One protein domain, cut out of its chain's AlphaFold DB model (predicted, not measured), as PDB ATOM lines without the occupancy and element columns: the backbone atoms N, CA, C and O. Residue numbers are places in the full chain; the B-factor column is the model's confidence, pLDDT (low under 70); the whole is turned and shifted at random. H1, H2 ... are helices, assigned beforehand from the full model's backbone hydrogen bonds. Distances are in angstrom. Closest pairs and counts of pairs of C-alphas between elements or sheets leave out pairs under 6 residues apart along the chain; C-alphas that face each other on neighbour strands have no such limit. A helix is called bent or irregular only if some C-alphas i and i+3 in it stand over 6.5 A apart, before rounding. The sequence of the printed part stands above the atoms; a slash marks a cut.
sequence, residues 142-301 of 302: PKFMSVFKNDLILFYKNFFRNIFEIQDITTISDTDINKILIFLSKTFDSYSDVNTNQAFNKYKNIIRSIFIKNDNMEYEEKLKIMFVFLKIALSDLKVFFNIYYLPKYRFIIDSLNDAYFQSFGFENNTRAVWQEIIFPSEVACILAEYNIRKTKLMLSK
ATOM      1  N   PRO A 142     124.497 122.009  99.821       91.50
ATOM      2  CA  PRO A 142     123.179 122.645  99.888       91.50
ATOM      3  C   PRO A 142     122.909 123.309 101.243       91.50
ATOM      4  O   PRO A 142     122.386 124.424 101.292       91.50
ATOM      5  N   LYS A 143     123.304 122.657 102.348       94.94
ATOM      6  CA  LYS A 143     123.160 123.224 103.691       94.94
ATOM      7  C   LYS A 143     124.092 124.421 103.874       94.94
ATOM      8  O   LYS A 143     123.615 125.450 104.344       94.94
ATOM      9  N   PHE A 144     125.344 124.337 103.429       95.19
ATOM     10  CA  PHE A 144     126.289 125.455 103.424       95.19
ATOM     11  C   PHE A 144     125.715 126.678 102.705       95.19
ATOM     12  O   PHE A 144     125.588 127.748 103.301       95.19
ATOM     13  N   MET A 145     125.236 126.502 101.470       94.06
ATOM     14  CA  MET A 145     124.612 127.595 100.721       94.06
ATOM     15  C   MET A 145     123.359 128.124 101.426       94.06
ATOM     16  O   MET A 145     123.149 129.330 101.467       94.06
ATOM     17  N   SER A 146     122.552 127.274 102.063       94.75
ATOM     18  CA  SER A 146     121.393 127.753 102.833       94.75
ATOM     19  C   SER A 146     121.760 128.639 104.036       94.75
ATOM     20  O   SER A 146     120.904 129.372 104.522       94.75
ATOM     21  N   VAL A 147     122.994 128.545 104.550       97.00
ATOM     22  CA  VAL A 147     123.477 129.328 105.700       97.00
ATOM     23  C   VAL A 147     124.149 130.622 105.248       97.00
ATOM     24  O   VAL A 147     123.878 131.673 105.831       97.00
ATOM     25  N   PHE A 148     124.992 130.545 104.213       97.31
ATOM     26  CA  PHE A 148     125.917 131.620 103.844       97.31
ATOM     27  C   PHE A 148     125.578 132.341 102.534       97.31
ATOM     28  O   PHE A 148     126.168 133.379 102.256       97.31
ATOM     29  N   LYS A 149     124.635 131.851 101.713       96.38
ATOM     30  CA  LYS A 149     124.386 132.398 100.363       96.38
ATOM     31  C   LYS A 149     124.170 133.909 100.346       96.38
ATOM     32  O   LYS A 149     124.765 134.582  99.514       96.38
ATOM     33  N   ASN A 150     123.328 134.437 101.230       97.38
ATOM     34  CA  ASN A 150     123.009 135.867 101.222       97.38
ATOM     35  C   ASN A 150     124.221 136.716 101.627       97.38
ATOM     36  O   ASN A 150     124.457 137.761 101.029       97.38
ATOM     37  N   ASP A 151     125.009 136.243 102.595       98.06
ATOM     38  CA  ASP A 151     126.219 136.931 103.046       98.06
ATOM     39  C   ASP A 151     127.294 136.914 101.954       98.06
ATOM     40  O   ASP A 151     127.909 137.937 101.670       98.06
ATOM     41  N   LEU A 152     127.465 135.768 101.287       98.12
ATOM     42  CA  LEU A 152     128.372 135.618 100.154       98.12
ATOM     43  C   LEU A 152     127.950 136.516  98.988       98.12
ATOM     44  O   LEU A 152     128.788 137.211  98.422       98.12
ATOM     45  N   ILE A 153     126.660 136.557  98.642       98.38
ATOM     46  CA  ILE A 153     126.164 137.457  97.593       98.38
ATOM     47  C   ILE A 153     126.505 138.906  97.946       98.38
ATOM     48  O   ILE A 153     127.100 139.595  97.121       98.38
ATOM     49  N   LEU A 154     126.193 139.355  99.163       98.12
ATOM     50  CA  LEU A 154     126.483 140.722  99.593       98.12
ATOM     51  C   LEU A 154     127.986 141.040  99.533       98.12
ATOM     52  O   LEU A 154     128.365 142.075  98.983       98.12
ATOM     53  N   PHE A 155     128.828 140.124 100.012       98.25
ATOM     54  CA  PHE A 155     130.282 140.259  99.959       98.25
ATOM     55  C   PHE A 155     130.797 140.421  98.531       98.25
ATOM     56  O   PHE A 155     131.465 141.407  98.228       98.25
ATOM     57  N   TYR A 156     130.451 139.501  97.626       98.25
ATOM     58  CA  TYR A 156     130.944 139.566  96.251       98.25
ATOM     59  C   TYR A 156     130.354 140.752  95.475       98.25
ATOM     60  O   TYR A 156     131.049 141.308  94.626       98.25
ATOM     61  N   LYS A 157     129.127 141.206  95.785       97.81
ATOM     62  CA  LYS A 157     128.597 142.473  95.245       97.81
ATOM     63  C   LYS A 157     129.497 143.640  95.625       97.81
ATOM     64  O   LYS A 157     129.923 144.369  94.737       97.81
ATOM     65  N   ASN A 158     129.797 143.796  96.914       97.94
ATOM     66  CA  ASN A 158     130.658 144.872  97.400       97.94
ATOM     67  C   ASN A 158     132.086 144.751  96.853       97.94
ATOM     68  O   ASN A 158     132.643 145.737  96.386       97.94
ATOM     69  N   PHE A 159     132.648 143.543  96.796       97.62
ATOM     70  CA  PHE A 159     133.975 143.315  96.228       97.62
ATOM     71  C   PHE A 159     134.062 143.757  94.762       97.62
ATOM     72  O   PHE A 159     134.916 144.575  94.422       97.62
ATOM     73  N   PHE A 160     133.168 143.280  93.889       97.19
ATOM     74  CA  PHE A 160     133.196 143.677  92.477       97.19
ATOM     75  C   PHE A 160     132.818 145.143  92.273       97.19
ATOM     76  O   PHE A 160     133.375 145.792  91.390       97.19
ATOM     77  N   ARG A 161     131.924 145.681  93.108       96.19
ATOM     78  CA  ARG A 161     131.619 147.110  93.130       96.19
ATOM     79  C   ARG A 161     132.872 147.936  93.401       96.19
ATOM     80  O   ARG A 161     133.109 148.885  92.668       96.19
ATOM     81  N   ASN A 162     133.666 147.571  94.403       96.38
ATOM     82  CA  ASN A 162     134.881 148.298  94.772       96.38
ATOM     83  C   ASN A 162     135.963 148.142  93.692       96.38
ATOM     84  O   ASN A 162     136.521 149.138  93.241       96.38
ATOM     85  N   ILE A 163     136.181 146.920  93.187       95.69
ATOM     86  CA  ILE A 163     137.162 146.645  92.121       95.69
ATOM     87  C   ILE A 163     136.873 147.458  90.860       95.69
ATOM     88  O   ILE A 163     137.790 148.026  90.271       95.69
ATOM     89  N   PHE A 164     135.613 147.496  90.427       95.12
ATOM     90  CA  PHE A 164     135.195 148.189  89.210       95.12
ATOM     91  C   PHE A 164     134.678 149.611  89.476       95.12
ATOM     92  O   PHE A 164     134.219 150.269  88.553       95.12
ATOM     93  N   GLU A 165     134.759 150.109  90.710       93.75
ATOM     94  CA  GLU A 165     134.284 151.446  91.104       93.75
ATOM     95  C   GLU A 165     132.834 151.735  90.658       93.75
ATOM     96  O   GLU A 165     132.481 152.821  90.192       93.75
ATOM     97  N   ILE A 166     131.964 150.731  90.787       93.44
ATOM     98  CA  ILE A 166     130.548 150.842  90.432       93.44
ATOM     99  C   ILE A 166     129.846 151.700  91.490       93.44
ATOM    100  O   ILE A 166     129.796 151.357  92.673       93.44
ATOM    101  N   GLN A 167     129.267 152.821  91.065       90.44
ATOM    102  CA  GLN A 167     128.659 153.786  91.987       90.44
ATOM    103  C   GLN A 167     127.470 153.187  92.750       90.44
ATOM    104  O   GLN A 167     127.421 153.242  93.983       90.44
ATOM    105  N   ASP A 168     126.553 152.551  92.020       90.81
ATOM    106  CA  ASP A 168     125.313 152.001  92.560       90.81
ATOM    107  C   ASP A 168     125.342 150.466  92.601       90.81
ATOM    108  O   ASP A 168     125.297 149.786  91.571       90.81
ATOM    109  N   ILE A 169     125.372 149.913  93.816       92.19
ATOM    110  CA  ILE A 169     125.387 148.467  94.071       92.19
ATOM    111  C   ILE A 169     124.120 147.752  93.573       92.19
ATOM    112  O   ILE A 169     124.155 146.545  93.318       92.19
ATOM    113  N   THR A 170     122.999 148.465  93.424       91.75
ATOM    114  CA  THR A 170     121.730 147.879  92.962       91.75
ATOM    115  C   THR A 170     121.782 147.468  91.492       91.75
ATOM    116  O   THR A 170     121.036 146.583  91.076       91.75
ATOM    117  N   THR A 171     122.728 148.019  90.725       91.25
ATOM    118  CA  THR A 171     122.984 147.622  89.331       91.25
ATOM    119  C   THR A 171     123.595 146.223  89.208       91.25
ATOM    120  O   THR A 171     123.559 145.625  88.131       91.25
ATOM    121  N   ILE A 172     124.130 145.679  90.306       94.06
ATOM    122  CA  ILE A 172     124.711 144.340  90.363       94.06
ATOM    123  C   ILE A 172     123.623 143.353  90.796       94.06
ATOM    124  O   ILE A 172     123.138 143.386  91.930       94.06
ATOM    125  N   SER A 173     123.252 142.445  89.894       95.69
ATOM    126  CA  SER A 173     122.223 141.435  90.145       95.69
ATOM    127  C   SER A 173     122.720 140.323  91.070       95.69
ATOM    128  O   SER A 173     123.756 139.701  90.825       95.69
ATOM    129  N   ASP A 174     121.915 139.975  92.075       97.00
ATOM    130  CA  ASP A 174     122.151 138.814  92.944       97.00
ATOM    131  C   ASP A 174     122.221 137.507  92.138       97.00
ATOM    132  O   ASP A 174     122.961 136.588  92.488       97.00
ATOM    133  N   THR A 175     121.485 137.430  91.022       96.44
ATOM    134  CA  THR A 175     121.510 136.263  90.130       96.44
ATOM    135  C   THR A 175     122.864 136.125  89.442       96.44
ATOM    136  O   THR A 175     123.366 135.010  89.298       96.44
ATOM    137  N   ASP A 176     123.480 137.238  89.045       96.12
ATOM    138  CA  ASP A 176     124.789 137.233  88.394       96.12
ATOM    139  C   ASP A 176     125.904 136.887  89.379       96.12
ATOM    140  O   ASP A 176     126.750 136.041  89.083       96.12
ATOM    141  N   ILE A 177     125.843 137.420  90.600       97.81
ATOM    142  CA  ILE A 177     126.764 137.014  91.668       97.81
ATOM    143  C   ILE A 177     126.580 135.541  92.030       97.81
ATOM    144  O   ILE A 177     127.556 134.818  92.215       97.81
ATOM    145  N   ASN A 178     125.345 135.041  92.049       96.12
ATOM    146  CA  ASN A 178     125.099 133.625  92.288       96.12
ATOM    147  C   ASN A 178     125.706 132.728  91.186       96.12
ATOM    148  O   ASN A 178     126.169 131.633  91.499       96.12
ATOM    149  N   LYS A 179     125.780 133.177  89.919       95.94
ATOM    150  CA  LYS A 179     126.514 132.451  88.859       95.94
ATOM    151  C   LYS A 179     128.011 132.376  89.167       95.94
ATOM    152  O   LYS A 179     128.607 131.313  88.989       95.94
ATOM    153  N   ILE A 180     128.599 133.475  89.652       96.88
ATOM    154  CA  ILE A 180     130.002 133.514  90.091       96.88
ATOM    155  C   ILE A 180     130.221 132.532  91.243       96.88
ATOM    156  O   ILE A 180     131.094 131.676  91.142       96.88
ATOM    157  N   LEU A 181     129.388 132.586  92.284       95.81
ATOM    158  CA  LEU A 181     129.487 131.698  93.447       95.81
ATOM    159  C   LEU A 181     129.393 130.218  93.067       95.81
ATOM    160  O   LEU A 181     130.222 129.419  93.495       95.81
ATOM    161  N   ILE A 182     128.429 129.847  92.218       93.12
ATOM    162  CA  ILE A 182     128.287 128.466  91.735       93.12
ATOM    163  C   ILE A 182     129.550 128.018  90.997       93.12
ATOM    164  O   ILE A 182     130.014 126.894  91.201       93.12
ATOM    165  N   PHE A 183     130.101 128.877  90.135       94.06
ATOM    166  CA  PHE A 183     131.334 128.574  89.419       94.06
ATOM    167  C   PHE A 183     132.506 128.391  90.391       94.06
ATOM    168  O   PHE A 183     133.170 127.356  90.347       94.06
ATOM    169  N   LEU A 184     132.722 129.348  91.298       93.44
ATOM    170  CA  LEU A 184     133.823 129.317  92.255       93.44
ATOM    171  C   LEU A 184     133.762 128.082  93.156       93.44
ATOM    172  O   LEU A 184     134.730 127.327  93.218       93.44
ATOM    173  N   SER A 185     132.609 127.794  93.762       89.81
ATOM    174  CA  SER A 185     132.480 126.632  94.643       89.81
ATOM    175  C   SER A 185     132.598 125.298  93.903       89.81
ATOM    176  O   SER A 185     133.110 124.320  94.451       89.81
ATOM    177  N   LYS A 186     132.170 125.218  92.635       87.38
ATOM    178  CA  LYS A 186     132.334 123.998  91.829       87.38
ATOM    179  C   LYS A 186     133.775 123.796  91.360       87.38
ATOM    180  O   LYS A 186     134.193 122.654  91.215       87.38
ATOM    181  N   THR A 187     134.503 124.868  91.069       87.94
ATOM    182  CA  THR A 187     135.829 124.783  90.441       87.94
ATOM    183  C   THR A 187     136.967 124.838  91.451       87.94
ATOM    184  O   THR A 187     137.888 124.037  91.337       87.94
ATOM    185  N   PHE A 188     136.902 125.739  92.430       85.44
ATOM    186  CA  PHE A 188     137.986 125.977  93.382       85.44
ATOM    187  C   PHE A 188     137.739 125.288  94.729       85.44
ATOM    188  O   PHE A 188     138.587 124.508  95.145       85.44
ATOM    189  N   ASP A 189     136.567 125.449  95.361       80.69
ATOM    190  CA  ASP A 189     136.295 124.777  96.656       80.69
ATOM    191  C   ASP A 189     136.202 123.241  96.524       80.69
ATOM    192  O   ASP A 189     136.387 122.509  97.489       80.69
ATOM    193  N   SER A 190     135.884 122.729  95.329       70.19
ATOM    194  CA  SER A 190     135.709 121.285  95.102       70.19
ATOM    195  C   SER A 190     136.974 120.560  94.631       70.19
ATOM    196  O   SER A 190     136.890 119.347  94.459       70.19
ATOM    197  N   TYR A 191     138.080 121.277  94.369       60.91
ATOM    198  CA  TYR A 191     139.352 120.740  93.844       60.91
ATOM    199  C   TYR A 191     139.183 119.614  92.804       60.91
ATOM    200  O   TYR A 191     139.809 118.562  92.866       60.91
ATOM    201  N   SER A 192     138.313 119.823  91.814       53.34
ATOM    202  CA  SER A 192     138.336 118.983  90.611       53.34
ATOM    203  C   SER A 192     139.655 119.222  89.871       53.34
ATOM    204  O   SER A 192     140.057 120.384  89.813       53.34
ATOM    205  N   ASP A 193     140.265 118.183  89.279       54.38
ATOM    206  CA  ASP A 193     141.450 118.216  88.386       54.38
ATOM    207  C   ASP A 193     141.233 119.111  87.149       54.38
ATOM    208  O   ASP A 193     141.203 118.687  85.992       54.38
ATOM    209  N   VAL A 194     140.996 120.393  87.378       61.31
ATOM    210  CA  VAL A 194     140.724 121.376  86.350       61.31
ATOM    211  C   VAL A 194     142.028 122.082  86.092       61.31
ATOM    212  O   VAL A 194     142.653 122.638  86.992       61.31
ATOM    213  N   ASN A 195     142.411 122.109  84.821       79.38
ATOM    214  CA  ASN A 195     143.502 122.943  84.359       79.38
ATOM    215  C   ASN A 195     143.284 124.387  84.852       79.38
ATOM    216  O   ASN A 195     142.357 125.071  84.405       79.38
ATOM    217  N   THR A 196     144.148 124.854  85.758       80.75
ATOM    218  CA  THR A 196     144.038 126.160  86.427       80.75
ATOM    219  C   THR A 196     143.896 127.315  85.432       80.75
ATOM    220  O   THR A 196     143.130 128.251  85.662       80.75
ATOM    221  N   ASN A 197     144.556 127.239  84.271       85.31
ATOM    222  CA  ASN A 197     144.418 128.259  83.230       85.31
ATOM    223  C   ASN A 197     143.026 128.247  82.588       85.31
ATOM    224  O   ASN A 197     142.462 129.310  82.329       85.31
ATOM    225  N   GLN A 198     142.451 127.066  82.355       88.75
ATOM    226  CA  GLN A 198     141.093 126.945  81.828       88.75
ATOM    227  C   GLN A 198     140.055 127.448  82.841       88.75
ATOM    228  O   GLN A 198     139.127 128.159  82.449       88.75
ATOM    229  N   ALA A 199     140.224 127.119  84.128       90.00
ATOM    230  CA  ALA A 199     139.395 127.649  85.209       90.00
ATOM    231  C   ALA A 199     139.438 129.181  85.235       90.00
ATOM    232  O   ALA A 199     138.393 129.831  85.199       90.00
ATOM    233  N   PHE A 200     140.636 129.767  85.198       91.44
ATOM    234  CA  PHE A 200     140.782 131.218  85.194       91.44
ATOM    235  C   PHE A 200     140.194 131.886  83.955       91.44
ATOM    236  O   PHE A 200     139.526 132.906  84.088       91.44
ATOM    237  N   ASN A 201     140.367 131.314  82.763       92.81
ATOM    238  CA  ASN A 201     139.761 131.875  81.556       92.81
ATOM    239  C   ASN A 201     138.227 131.852  81.632       92.81
ATOM    240  O   ASN A 201     137.581 132.843  81.294       92.81
ATOM    241  N   LYS A 202     137.634 130.759  82.131       94.00
ATOM    242  CA  LYS A 202     136.183 130.683  82.360       94.00
ATOM    243  C   LYS A 202     135.726 131.721  83.380       94.00
ATOM    244  O   LYS A 202     134.764 132.434  83.113       94.00
ATOM    245  N   TYR A 203     136.440 131.851  84.498       95.31
ATOM    246  CA  TYR A 203     136.107 132.836  85.521       95.31
ATOM    247  C   TYR A 203     136.173 134.265  84.973       95.31
ATOM    248  O   TYR A 203     135.233 135.041  85.143       95.31
ATOM    249  N   LYS A 204     137.244 134.586  84.236       95.00
ATOM    250  CA  LYS A 204     137.424 135.885  83.583       95.00
ATOM    251  C   LYS A 204     136.250 136.196  82.656       95.00
ATOM    252  O   LYS A 204     135.719 137.300  82.706       95.00
ATOM    253  N   ASN A 205     135.818 135.224  81.853       95.00
ATOM    254  CA  ASN A 205     134.703 135.398  80.923       95.00
ATOM    255  C   ASN A 205     133.362 135.613  81.638       95.00
ATOM    256  O   ASN A 205     132.548 136.400  81.160       95.00
ATOM    257  N   ILE A 206     133.137 134.951  82.780       95.94
ATOM    258  CA  ILE A 206     131.946 135.177  83.613       95.94
ATOM    259  C   ILE A 206     131.950 136.607  84.163       95.94
ATOM    260  O   ILE A 206     130.951 137.305  84.043       95.94
ATOM    261  N   ILE A 207     133.070 137.073  84.722       96.06
ATOM    262  CA  ILE A 207     133.159 138.444  85.249       96.06
ATOM    263  C   ILE A 207     132.987 139.464  84.114       96.06
ATOM    264  O   ILE A 207     132.212 140.410  84.250       96.06
ATOM    265  N   ARG A 208     133.652 139.251  82.971       94.62
ATOM    266  CA  ARG A 208     133.538 140.128  81.800       94.62
ATOM    267  C   ARG A 208     132.089 140.256  81.330       94.62
ATOM    268  O   ARG A 208     131.639 141.373  81.115       94.62
ATOM    269  N   SER A 209     131.350 139.149  81.212       93.19
ATOM    270  CA  SER A 209     129.962 139.186  80.727       93.19
ATOM    271  C   SER A 209     128.992 139.894  81.675       93.19
ATOM    272  O   SER A 209     127.970 140.403  81.222       93.19
ATOM    273  N   ILE A 210     129.312 139.948  82.972       93.00
ATOM    274  CA  ILE A 210     128.486 140.606  83.987       93.00
ATOM    275  C   ILE A 210     128.805 142.105  84.071       93.00
ATOM    276  O   ILE A 210     127.893 142.932  84.059       93.00
ATOM    277  N   PHE A 211     130.089 142.464  84.149       91.38
ATOM    278  CA  PHE A 211     130.507 143.818  84.529       91.38
ATOM    279  C   PHE A 211     131.033 144.668  83.371       91.38
ATOM    280  O   PHE A 211     130.937 145.893  83.421       91.38
ATOM    281  N   ILE A 212     131.577 144.057  82.318       85.69
ATOM    282  CA  ILE A 212     132.262 144.782  81.243       85.69
ATOM    283  C   ILE A 212     131.311 144.925  80.056       85.69
ATOM    284  O   ILE A 212     131.317 144.134  79.114       85.69
ATOM    285  N   LYS A 213     130.469 145.958  80.116       78.12
ATOM    286  CA  LYS A 213     129.631 146.389  78.989       78.12
ATOM    287  C   LYS A 213     130.415 147.358  78.095       78.12
ATOM    288  O   LYS A 213     131.218 148.139  78.600       78.12
ATOM    289  N   ASN A 214     130.150 147.322  76.788       72.12
ATOM    290  CA  ASN A 214     130.710 148.245  75.785       72.12
ATOM    291  C   ASN A 214     132.251 148.315  75.752       72.12
ATOM    292  O   ASN A 214     132.803 149.379  75.492       72.12
ATOM    293  N   ASP A 215     132.934 147.205  76.056       74.12
ATOM    294  CA  ASP A 215     134.402 147.116  76.055       74.12
ATOM    295  C   ASP A 215     135.095 148.229  76.868       74.12
ATOM    296  O   ASP A 215     136.092 148.811  76.439       74.12
ATOM    297  N   ASN A 216     134.576 148.526  78.071       86.69
ATOM    298  CA  ASN A 216     135.219 149.456  78.999       86.69
ATOM    299  C   ASN A 216     136.662 149.003  79.311       86.69
ATOM    300  O   ASN A 216     136.897 148.076  80.092       86.69
ATOM    301  N   MET A 217     137.625 149.692  78.695       88.81
ATOM    302  CA  MET A 217     139.054 149.375  78.758       88.81
ATOM    303  C   MET A 217     139.627 149.449  80.174       88.81
ATOM    304  O   MET A 217     140.545 148.697  80.504       88.81
ATOM    305  N   GLU A 218     139.083 150.318  81.025       91.81
ATOM    306  CA  GLU A 218     139.520 150.436  82.415       91.81
ATOM    307  C   GLU A 218     139.152 149.176  83.208       91.81
ATOM    308  O   GLU A 218     139.983 148.618  83.931       91.81
ATOM    309  N   TYR A 219     137.927 148.675  83.019       93.56
ATOM    310  CA  TYR A 219     137.476 147.451  83.680       93.56
ATOM    311  C   TYR A 219     138.244 146.230  83.173       93.56
ATOM    312  O   TYR A 219     138.580 145.346  83.962       93.56
ATOM    313  N   GLU A 220     138.573 146.184  81.880       94.31
ATOM    314  CA  GLU A 220     139.416 145.125  81.314       94.31
ATOM    315  C   GLU A 220     140.822 145.103  81.923       94.31
ATOM    316  O   GLU A 220     141.324 144.026  82.263       94.31
ATOM    317  N   GLU A 221     141.459 146.263  82.110       94.25
ATOM    318  CA  GLU A 221     142.786 146.314  82.731       94.25
ATOM    319  C   GLU A 221     142.714 145.930  84.218       94.25
ATOM    320  O   GLU A 221     143.510 145.100  84.661       94.25
ATOM    321  N   LYS A 222     141.716 146.411  84.974       95.31
ATOM    322  CA  LYS A 222     141.480 145.993  86.372       95.31
ATOM    323  C   LYS A 222     141.277 144.478  86.484       95.31
ATOM    324  O   LYS A 222     141.934 143.817  87.293       95.31
ATOM    325  N   LEU A 223     140.449 143.905  85.607       95.44
ATOM    326  CA  LEU A 223     140.213 142.464  85.520       95.44
ATOM    327  C   LEU A 223     141.510 141.703  85.213       95.44
ATOM    328  O   LEU A 223     141.836 140.716  85.871       95.44
ATOM    329  N   LYS A 224     142.292 142.162  84.236       95.00
ATOM    330  CA  LYS A 224     143.581 141.554  83.885       95.00
ATOM    331  C   LYS A 224     144.566 141.593  85.055       95.00
ATOM    332  O   LYS A 224     145.190 140.567  85.331       95.00
ATOM    333  N   ILE A 225     144.689 142.723  85.753       95.19
ATOM    334  CA  ILE A 225     145.566 142.860  86.924       95.19
ATOM    335  C   ILE A 225     145.141 141.887  88.029       95.19
ATOM    336  O   ILE A 225     145.996 141.177  88.560       95.19
ATOM    337  N   MET A 226     143.839 141.780  88.310       95.25
ATOM    338  CA  MET A 226     143.305 140.842  89.302       95.25
ATOM    339  C   MET A 226     143.655 139.382  88.978       95.25
ATOM    340  O   MET A 226     144.092 138.634  89.851       95.25
ATOM    341  N   PHE A 227     143.536 138.962  87.719       94.25
ATOM    342  CA  PHE A 227     143.882 137.590  87.331       94.25
ATOM    343  C   PHE A 227     145.390 137.323  87.300       94.25
ATOM    344  O   PHE A 227     145.813 136.205  87.595       94.25
ATOM    345  N   VAL A 228     146.214 138.319  86.969       92.62
ATOM    346  CA  VAL A 228     147.676 138.209  87.114       92.62
ATOM    347  C   VAL A 228     148.041 138.030  88.586       92.62
ATOM    348  O   VAL A 228     148.818 137.135  88.913       92.62
ATOM    349  N   PHE A 229     147.431 138.819  89.469       92.06
ATOM    350  CA  PHE A 229     147.619 138.721  90.913       92.06
ATOM    351  C   PHE A 229     147.291 137.316  91.441       92.06
ATOM    352  O   PHE A 229     148.126 136.698  92.103       92.06
ATOM    353  N   LEU A 230     146.132 136.764  91.061       91.06
ATOM    354  CA  LEU A 230     145.726 135.399  91.417       91.06
ATOM    355  C   LEU A 230     146.679 134.323  90.898       91.06
ATOM    356  O   LEU A 230     147.026 133.393  91.625       91.06
ATOM    357  N   LYS A 231     147.118 134.437  89.640       89.38
ATOM    358  CA  LYS A 231     148.061 133.478  89.051       89.38
ATOM    359  C   LYS A 231     149.378 133.454  89.817       89.38
ATOM    360  O   LYS A 231     149.892 132.372  90.082       89.38
ATOM    361  N   ILE A 232     149.898 134.618  90.206       88.00
ATOM    362  CA  ILE A 232     151.128 134.706  91.002       88.00
ATOM    363  C   ILE A 232     150.904 134.098  92.393       88.00
ATOM    364  O   ILE A 232     151.725 133.292  92.828       88.00
ATOM    365  N   ALA A 233     149.773 134.400  93.042       85.56
ATOM    366  CA  ALA A 233     149.415 133.859  94.356       85.56
ATOM    367  C   ALA A 233     149.370 132.323  94.395       85.56
ATOM    368  O   ALA A 233     149.802 131.714  95.373       85.56
ATOM    369  N   LEU A 234     148.861 131.691  93.334       82.69
ATOM    370  CA  LEU A 234     148.797 130.231  93.241       82.69
ATOM    371  C   LEU A 234     150.108 129.583  92.780       82.69
ATOM    372  O   LEU A 234     150.331 128.419  93.093       82.69
ATOM    373  N   SER A 235     150.956 130.304  92.040       82.81
ATOM    374  CA  SER A 235     152.176 129.731  91.448       82.81
ATOM    375  C   SER A 235     153.368 129.761  92.404       82.81
ATOM    376  O   SER A 235     154.072 128.766  92.536       82.81
ATOM    377  N   ASP A 236     153.612 130.898  93.062       79.25
ATOM    378  CA  ASP A 236     154.752 131.060  93.967       79.25
ATOM    379  C   ASP A 236     154.428 132.072  95.069       79.25
ATOM    380  O   ASP A 236     154.354 133.284  94.856       79.25
ATOM    381  N   LEU A 237     154.295 131.567  96.293       76.75
ATOM    382  CA  LEU A 237     153.967 132.384  97.456       76.75
ATOM    383  C   LEU A 237     155.083 133.318  97.899       76.75
ATOM    384  O   LEU A 237     154.797 134.378  98.456       76.75
ATOM    385  N   LYS A 238     156.347 132.952  97.673       77.44
ATOM    386  CA  LYS A 238     157.474 133.838  97.979       77.44
ATOM    387  C   LYS A 238     157.411 135.055  97.068       77.44
ATOM    388  O   LYS A 238     157.477 136.183  97.553       77.44
ATOM    389  N   VAL A 239     157.212 134.827  95.770       81.69
ATOM    390  CA  VAL A 239     157.038 135.907  94.789       81.69
ATOM    391  C   VAL A 239     155.779 136.714  95.094       81.69
ATOM    392  O   VAL A 239     155.824 137.943  95.083       81.69
ATOM    393  N   PHE A 240     154.678 136.047  95.440       83.44
ATOM    394  CA  PHE A 240     153.430 136.704  95.809       83.44
ATOM    395  C   PHE A 240     153.604 137.701  96.957       83.44
ATOM    396  O   PHE A 240     153.202 138.853  96.826       83.44
ATOM    397  N   PHE A 241     154.256 137.312  98.056       80.31
ATOM    398  CA  PHE A 241     154.454 138.226  99.185       80.31
ATOM    399  C   PHE A 241     155.366 139.416  98.855       80.31
ATOM    400  O   PHE A 241     155.221 140.467  99.481       80.31
ATOM    401  N   ASN A 242     156.242 139.294  97.853       81.38
ATOM    402  CA  ASN A 242     157.028 140.423  97.352       81.38
ATOM    403  C   ASN A 242     156.168 141.409  96.548       81.38
ATOM    404  O   ASN A 242     156.399 142.614  96.618       81.38
ATOM    405  N   ILE A 243     155.169 140.921  95.803       82.81
ATOM    406  CA  ILE A 243     154.282 141.785  95.011       82.81
ATOM    407  C   ILE A 243     153.051 142.282  95.779       82.81
ATOM    408  O   ILE A 243     152.431 143.255  95.361       82.81
ATOM    409  N   TYR A 244     152.702 141.635  96.895       80.62
ATOM    410  CA  TYR A 244     151.482 141.874  97.674       80.62
ATOM    411  C   TYR A 244     151.303 143.340  98.094       80.62
ATOM    412  O   TYR A 244     150.186 143.846  98.150       80.62
ATOM    413  N   TYR A 245     152.410 144.032  98.366       78.62
ATOM    414  CA  TYR A 245     152.415 145.429  98.805       78.62
ATOM    415  C   TYR A 245     152.682 146.428  97.672       78.62
ATOM    416  O   TYR A 245     152.802 147.623  97.934       78.62
ATOM    417  N   LEU A 246     152.799 145.972  96.420       86.69
ATOM    418  CA  LEU A 246     153.028 146.882  95.303       86.69
ATOM    419  C   LEU A 246     151.767 147.716  95.026       86.69
ATOM    420  O   LEU A 246     150.674 147.146  94.959       86.69
ATOM    421  N   PRO A 247     151.903 149.032  94.760       87.06
ATOM    422  CA  PRO A 247     150.766 149.922  94.506       87.06
ATOM    423  C   PRO A 247     149.803 149.402  93.434       87.06
ATOM    424  O   PRO A 247     148.591 149.496  93.587       87.06
ATOM    425  N   LYS A 248     150.339 148.758  92.387       90.00
ATOM    426  CA  LYS A 248     149.552 148.184  91.287       90.00
ATOM    427  C   LYS A 248     148.526 147.133  91.734       90.00
ATOM    428  O   LYS A 248     147.508 146.992  91.071       90.00
ATOM    429  N   TYR A 249     148.783 146.383  92.806       91.06
ATOM    430  CA  TYR A 249     147.874 145.335  93.298       91.06
ATOM    431  C   TYR A 249     147.110 145.750  94.554       91.06
ATOM    432  O   TYR A 249     146.192 145.051  94.978       91.06
ATOM    433  N   ARG A 250     147.479 146.890  95.144       88.88
ATOM    434  CA  ARG A 250     146.973 147.329  96.441       88.88
ATOM    435  C   ARG A 250     145.455 147.510  96.443       88.88
ATOM    436  O   ARG A 250     144.805 147.041  97.371       88.88
ATOM    437  N   PHE A 251     144.901 148.054  95.358       92.12
ATOM    438  CA  PHE A 251     143.457 148.247  95.206       92.12
ATOM    439  C   PHE A 251     142.651 146.942  95.325       92.12
ATOM    440  O   PHE A 251     141.505 146.986  95.755       92.12
ATOM    441  N   ILE A 252     143.228 145.779  94.984       94.06
ATOM    442  CA  ILE A 252     142.546 144.480  95.106       94.06
ATOM    443  C   ILE A 252     142.358 144.122  96.580       94.06
ATOM    444  O   ILE A 252     141.279 143.705  96.992       94.06
ATOM    445  N   ILE A 253     143.419 144.294  97.368       90.62
ATOM    446  CA  ILE A 253     143.424 144.008  98.804       90.62
ATOM    447  C   ILE A 253     142.524 144.987  99.549       90.62
ATOM    448  O   ILE A 253     141.731 144.566 100.388       90.62
ATOM    449  N   ASP A 254     142.614 146.273  99.214       91.69
ATOM    450  CA  ASP A 254     141.755 147.294  99.813       91.69
ATOM    451  C   ASP A 254     140.281 147.028  99.457       91.69
ATOM    452  O   ASP A 254     139.448 146.977 100.354       91.69
ATOM    453  N   SER A 255     139.972 146.671  98.202       95.12
ATOM    454  CA  SER A 255     138.605 146.304  97.786       95.12
ATOM    455  C   SER A 255     138.027 145.114  98.555       95.12
ATOM    456  O   SER A 255     136.826 145.099  98.828       95.12
ATOM    457  N   LEU A 256     138.849 144.110  98.890       94.44
ATOM    458  CA  LEU A 256     138.424 142.965  99.703       94.44
ATOM    459  C   LEU A 256     138.139 143.380 101.149       94.44
ATOM    460  O   LEU A 256     137.094 143.025 101.690       94.44
ATOM    461  N   ASN A 257     139.043 144.145 101.766       92.25
ATOM    462  CA  ASN A 257     138.860 144.632 103.134       92.25
ATOM    463  C   ASN A 257     137.629 145.540 103.249       92.25
ATOM    464  O   ASN A 257     136.815 145.361 104.157       92.25
ATOM    465  N   ASP A 258     137.444 146.441 102.285       94.81
ATOM    466  CA  ASP A 258     136.270 147.306 102.206       94.81
ATOM    467  C   ASP A 258     134.994 146.484 102.017       94.81
ATOM    468  O   ASP A 258     133.972 146.786 102.632       94.81
ATOM    469  N   ALA A 259     135.039 145.402 101.230       97.12
ATOM    470  CA  ALA A 259     133.895 144.515 101.059       97.12
ATOM    471  C   ALA A 259     133.497 143.814 102.366       97.12
ATOM    472  O   ALA A 259     132.299 143.687 102.631       97.12
ATOM    473  N   TYR A 260     134.454 143.412 103.211       95.44
ATOM    474  CA  TYR A 260     134.161 142.902 104.558       95.44
ATOM    475  C   TYR A 260     133.469 143.956 105.417       95.44
ATOM    476  O   TYR A 260     132.411 143.686 105.994       95.44
ATOM    477  N   PHE A 261     134.022 145.168 105.457       95.25
ATOM    478  CA  PHE A 261     133.464 146.244 106.265       95.25
ATOM    479  C   PHE A 261     132.048 146.618 105.804       95.25
ATOM    480  O   PHE A 261     131.127 146.673 106.615       95.25
ATOM    481  N   GLN A 262     131.843 146.782 104.496       96.62
ATOM    482  CA  GLN A 262     130.548 147.124 103.899       96.62
ATOM    483  C   GLN A 262     129.498 146.016 104.055       96.62
ATOM    484  O   GLN A 262     128.309 146.311 104.157       96.62
ATOM    485  N   SER A 263     129.912 144.745 104.048       96.75
ATOM    486  CA  SER A 263     128.976 143.613 104.099       96.75
ATOM    487  C   SER A 263     128.652 143.182 105.523       96.75
ATOM    488  O   SER A 263     127.513 142.818 105.811       96.75
ATOM    489  N   PHE A 264     129.648 143.195 106.410       95.44
ATOM    490  CA  PHE A 264     129.563 142.559 107.727       95.44
ATOM    491  C   PHE A 264     129.925 143.488 108.892       95.44
ATOM    492  O   PHE A 264     129.698 143.117 110.043       95.44
ATOM    493  N   GLY A 265     130.456 144.685 108.624       94.06
ATOM    494  CA  GLY A 265     130.775 145.685 109.647       94.06
ATOM    495  C   GLY A 265     132.090 145.451 110.397       94.06
ATOM    496  O   GLY A 265     132.256 145.994 111.488       94.06
ATOM    497  N   PHE A 266     133.013 144.647 109.860       90.25
ATOM    498  CA  PHE A 266     134.331 144.409 110.462       90.25
ATOM    499  C   PHE A 266     135.446 144.341 109.410       90.25
ATOM    500  O   PHE A 266     135.183 144.100 108.236       90.25
ATOM    501  N   GLU A 267     136.696 144.522 109.839       85.62
ATOM    502  CA  GLU A 267     137.884 144.412 108.982       85.62
ATOM    503  C   GLU A 267     138.491 142.998 109.015       85.62
ATOM    504  O   GLU A 267     138.678 142.395 110.082       85.62
ATOM    505  N   ASN A 268     138.863 142.471 107.843       80.69
ATOM    506  CA  ASN A 268     139.599 141.213 107.741       80.69
ATOM    507  C   ASN A 268     141.110 141.447 107.891       80.69
ATOM    508  O   ASN A 268     141.839 141.578 106.915       80.69
ATOM    509  N   ASN A 269     141.634 141.439 109.121       70.44
ATOM    510  CA  ASN A 269     143.085 141.646 109.308       70.44
ATOM    511  C   ASN A 269     143.944 140.393 108.995       70.44
ATOM    512  O   ASN A 269     145.024 140.242 109.570       70.44
ATOM    513  N   THR A 270     143.490 139.445 108.167       69.62
ATOM    514  CA  THR A 270     144.322 138.310 107.717       69.62
ATOM    515  C   THR A 270     145.255 138.724 106.574       69.62
ATOM    516  O   THR A 270     144.983 139.635 105.800       69.62
ATOM    517  N   ARG A 271     146.408 138.051 106.453       61.56
ATOM    518  CA  ARG A 271     147.362 138.289 105.348       61.56
ATOM    519  C   ARG A 271     147.027 137.492 104.083       61.56
ATOM    520  O   ARG A 271     147.690 137.667 103.062       61.56
ATOM    521  N   ALA A 272     146.013 136.631 104.153       70.69
ATOM    522  CA  ALA A 272     145.611 135.732 103.080       70.69
ATOM    523  C   ALA A 272     144.291 136.121 102.404       70.69
ATOM    524  O   ALA A 272     143.782 135.341 101.611       70.69
ATOM    525  N   VAL A 273     143.809 137.346 102.639       83.25
ATOM    526  CA  VAL A 273     142.555 137.897 102.089       83.25
ATOM    527  C   VAL A 273     142.380 137.659 100.571       83.25
ATOM    528  O   VAL A 273     141.291 137.495 100.041       83.25
ATOM    529  N   TRP A 274     143.478 137.537  99.822       87.75
ATOM    530  CA  TRP A 274     143.442 137.217  98.392       87.75
ATOM    531  C   TRP A 274     142.743 135.887  98.051       87.75
ATOM    532  O   TRP A 274     142.251 135.743  96.931       87.75
ATOM    533  N   GLN A 275     142.709 134.913  98.970       90.00
ATOM    534  CA  GLN A 275     142.052 133.620  98.752       90.00
ATOM    535  C   GLN A 275     140.550 133.800  98.500       90.00
ATOM    536  O   GLN A 275     139.974 133.113  97.657       90.00
ATOM    537  N   GLU A 276     139.936 134.796  99.136       93.00
ATOM    538  CA  GLU A 276     138.498 135.071  99.065       93.00
ATOM    539  C   GLU A 276     138.036 135.511  97.669       93.00
ATOM    540  O   GLU A 276     136.853 135.435  97.347       93.00
ATOM    541  N   ILE A 277     138.957 135.892  96.778       94.50
ATOM    542  CA  ILE A 277     138.639 136.177  95.374       94.50
ATOM    543  C   ILE A 277     138.151 134.909  94.641       94.50
ATOM    544  O   ILE A 277     137.372 135.012  93.686       94.50
ATOM    545  N   ILE A 278     138.623 133.721  95.051       92.88
ATOM    546  CA  ILE A 278     138.339 132.441  94.377       92.88
ATOM    547  C   ILE A 278     137.778 131.339  95.286       92.88
ATOM    548  O   ILE A 278     137.227 130.377  94.757       92.88
ATOM    549  N   PHE A 279     137.864 131.482  96.609       92.88
ATOM    550  CA  PHE A 279     137.347 130.520  97.585       92.88
ATOM    551  C   PHE A 279     136.225 131.151  98.428       92.88
ATOM    552  O   PHE A 279     136.501 131.768  99.458       92.88
ATOM    553  N   PRO A 280     134.946 131.010  98.027       95.38
ATOM    554  CA  PRO A 280     133.807 131.458  98.829       95.38
ATOM    555  C   PRO A 280     133.778 130.855 100.235       95.38
ATOM    556  O   PRO A 280     133.273 131.486 101.164       95.38
ATOM    557  N   SER A 281     134.316 129.642 100.402       94.06
ATOM    558  CA  SER A 281     134.438 129.001 101.712       94.06
ATOM    559  C   SER A 281     135.277 129.826 102.694       94.06
ATOM    560  O   SER A 281     134.862 129.961 103.836       94.06
ATOM    561  N   GLU A 282     136.351 130.482 102.249       94.25
ATOM    562  CA  GLU A 282     137.190 131.354 103.091       94.25
ATOM    563  C   GLU A 282     136.402 132.557 103.626       94.25
ATOM    564  O   GLU A 282     136.466 132.871 104.813       94.25
ATOM    565  N   VAL A 283     135.565 133.182 102.787       96.00
ATOM    566  CA  VAL A 283     134.679 134.279 103.222       96.00
ATOM    567  C   VAL A 283     133.728 133.802 104.317       96.00
ATOM    568  O   VAL A 283     133.508 134.496 105.311       96.00
ATOM    569  N   ALA A 284     133.164 132.602 104.151       96.56
ATOM    570  CA  ALA A 284     132.286 132.002 105.147       96.56
ATOM    571  C   ALA A 284     133.034 131.655 106.444       96.56
ATOM    572  O   ALA A 284     132.480 131.882 107.519       96.56
ATOM    573  N   CYS A 285     134.276 131.165 106.355       94.56
ATOM    574  CA  CYS A 285     135.126 130.878 107.510       94.56
ATOM    575  C   CYS A 285     135.369 132.145 108.336       94.56
ATOM    576  O   CYS A 285     135.047 132.176 109.525       94.56
ATOM    577  N   ILE A 286     135.838 133.221 107.694       93.19
ATOM    578  CA  ILE A 286     136.067 134.504 108.369       93.19
ATOM    579  C   ILE A 286     134.753 135.054 108.936       93.19
ATOM    580  O   ILE A 286     134.711 135.494 110.081       93.19
ATOM    581  N   LEU A 287     133.641 134.989 108.199       94.94
ATOM    582  CA  LEU A 287     132.352 135.423 108.739       94.94
ATOM    583  C   LEU A 287     131.940 134.616 109.981       94.94
ATOM    584  O   LEU A 287     131.435 135.201 110.939       94.94
ATOM    585  N   ALA A 288     132.141 133.299 109.987       94.31
ATOM    586  CA  ALA A 288     131.814 132.447 111.127       94.31
ATOM    587  C   ALA A 288     132.673 132.792 112.359       94.31
ATOM    588  O   ALA A 288     132.133 132.927 113.460       94.31
ATOM    589  N   GLU A 289     133.972 133.047 112.184       91.38
ATOM    590  CA  GLU A 289     134.859 133.474 113.279       91.38
ATOM    591  C   GLU A 289     134.376 134.751 113.989       91.38
ATOM    592  O   GLU A 289     134.490 134.863 115.210       91.38
ATOM    593  N   TYR A 290     133.829 135.717 113.244       89.94
ATOM    594  CA  TYR A 290     133.408 137.017 113.791       89.94
ATOM    595  C   TYR A 290     131.917 137.079 114.145       89.94
ATOM    596  O   TYR A 290     131.496 137.965 114.894       89.94
ATOM    597  N   ASN A 291     131.094 136.158 113.635       92.19
ATOM    598  CA  ASN A 291     129.646 136.186 113.807       92.19
ATOM    599  C   ASN A 291     129.126 134.939 114.533       92.19
ATOM    600  O   ASN A 291     128.796 133.913 113.933       92.19
ATOM    601  N   ILE A 292     128.916 135.089 115.844       91.25
ATOM    602  CA  ILE A 292     128.410 134.021 116.715       91.25
ATOM    603  C   ILE A 292     127.079 133.422 116.234       91.25
ATOM    604  O   ILE A 292     126.835 132.228 116.412       91.25
ATOM    605  N   ARG A 293     126.198 134.220 115.607       92.88
ATOM    606  CA  ARG A 293     124.913 133.724 115.087       92.88
ATOM    607  C   ARG A 293     125.129 132.816 113.882       92.88
ATOM    608  O   ARG A 293     124.454 131.795 113.783       92.88
ATOM    609  N   LYS A 294     126.068 133.162 112.997       93.94
ATOM    610  CA  LYS A 294     126.420 132.336 111.833       93.94
ATOM    611  C   LYS A 294     127.073 131.031 112.261       93.94
ATOM    612  O   LYS A 294     126.625 129.982 111.807       93.94
ATOM    613  N   THR A 295     127.998 131.079 113.216       95.00
ATOM    614  CA  THR A 295     128.595 129.874 113.811       95.00
ATOM    615  C   THR A 295     127.542 128.958 114.417       95.00
ATOM    616  O   THR A 295     127.474 127.784 114.064       95.00
ATOM    617  N   LYS A 296     126.639 129.487 115.252       94.94
ATOM    618  CA  LYS A 296     125.551 128.687 115.839       94.94
ATOM    619  C   LYS A 296     124.640 128.066 114.780       94.94
ATOM    620  O   LYS A 296     124.299 126.890 114.885       94.94
ATOM    621  N   LEU A 297     124.253 128.840 113.766       95.75
ATOM    622  CA  LEU A 297     123.396 128.356 112.687       95.75
ATOM    623  C   LEU A 297     124.083 127.250 111.877       95.75
ATOM    624  O   LEU A 297     123.445 126.244 111.581       95.75
ATOM    625  N   MET A 298     125.365 127.414 111.552       96.38
ATOM    626  CA  MET A 298     126.160 126.394 110.874       96.38
ATOM    627  C   MET A 298     126.201 125.099 111.687       96.38
ATOM    628  O   MET A 298     125.750 124.069 111.192       96.38
ATOM    629  N   LEU A 299     126.663 125.169 112.941       95.25
ATOM    630  CA  LEU A 299     126.809 124.003 113.818       95.25
ATOM    631  C   LEU A 299     125.473 123.277 114.037       95.25
ATOM    632  O   LEU A 299     125.435 122.056 114.039       95.25
ATOM    633  N   SER A 300     124.352 124.005 114.125       94.56
ATOM    634  CA  SER A 300     123.015 123.395 114.261       94.56
ATOM    635  C   SER A 300     122.539 122.601 113.036       94.56
ATOM    636  O   SER A 300     121.575 121.844 113.133       94.56
ATOM    637  N   LYS A 301     123.167 122.795 111.868       94.12
ATOM    638  CA  LYS A 301     122.821 122.096 110.621       94.12
ATOM    639  C   LYS A 301     123.758 120.926 110.299       94.12
ATOM    640  O   LYS A 301     123.496 120.241 109.298       94.12
TER     641      LYS A 301
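This is residues 142 to 301 of the 302 residues of an uncharacterized protein of candidate division CPR1 bacterium ADurb.Bin160 (UniProt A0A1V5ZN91). The longest helix, the kinked H1, runs between a curved wall of three helices side by side and alternating in direction, H2, H3 and H4, and H6, which crosses H1 and reaches H4. Short H7 sits near the middle, H8 and H9 both pack on the first half of H1, H8 with its closest C-alpha at Ala 284 and H9 with its closest at Met 298, and H5 folds back on the end of H4. The printed part has 160 residues with nine named helices, H1 to H9 in chain order, and no named strand: its class is all helix. It is compact, with a radius of gyration of the C-alphas of 15.3 A, and rounded, spanning 45 by 37 by 33 A.

Find C-alpha 142 at (123.179, 122.645, 99.888); from there H1 runs 28.8 A to residue 163. It has a kink of 61 degrees near residue 149 and is irregular, with C-alphas 147 and 150 7.9 A apart. Next come H2, residues 174 to 187, 19.8 A, and H3, residues 196 to 211, 22.3 A. H4, residues 217 to 235, begins at C-alpha (139.054, 149.375, 78.758) and is 26.8 A long; H5 is residues 237 to 243. H6, residues 247 to 264, is 26.0 A long and irregular, with C-alphas 248 and 251 7.2 A apart. Then look for H7, residues 273 to 277, H8, residues 280 to 290, and H9, residues 292 to 300, ending at C-alpha (123.015, 123.395, 114.261).

Start at H1, which touches H6 at a steep tilt of 48 degrees; their closest C-alphas, Asn 158 and Ala 259, are 4.9 A apart. With residues 152 to 157 alone H1 touches H2, closest at Ile 153 and Ile 177, 6.0 A between C-alphas. With residues 148 to 152 alone it touches H8, about perpendicular at 83 degrees, closest at C-alphas 148 and 284, 6.5 A. H2 and H3 form a helical hairpin at 0 degrees, with closest C-alphas 176 and 210, 6.7 A. H3 and H4 form another at 27 degrees, with closest C-alphas 200 and 227, 7.4 A. H4 and H6 touch about perpendicular, at 88 degrees, closest at C-alphas 226 and 252, 6.9 A. H6 touches H7 at C-alphas 253 and 274, 6.8 A. H8 and H9 touch only at the corner. Every O i to N i+4 pair is within hydrogen-bond range in H2, H3, H4, H5, H8 and H9; H1 has 16 of 18, H6 11 of 14, and H7 0 of 1 but 2 of 2 O i to N i+3 pairs.

The C-alphas farthest apart, of Met 217 and Ser 300, are 46.8 A apart. The printed part has no cut and no long link. Mean pLDDT of the printed part is 90.1; look for values under 70 at residues 191 to 194 and 270 to 271.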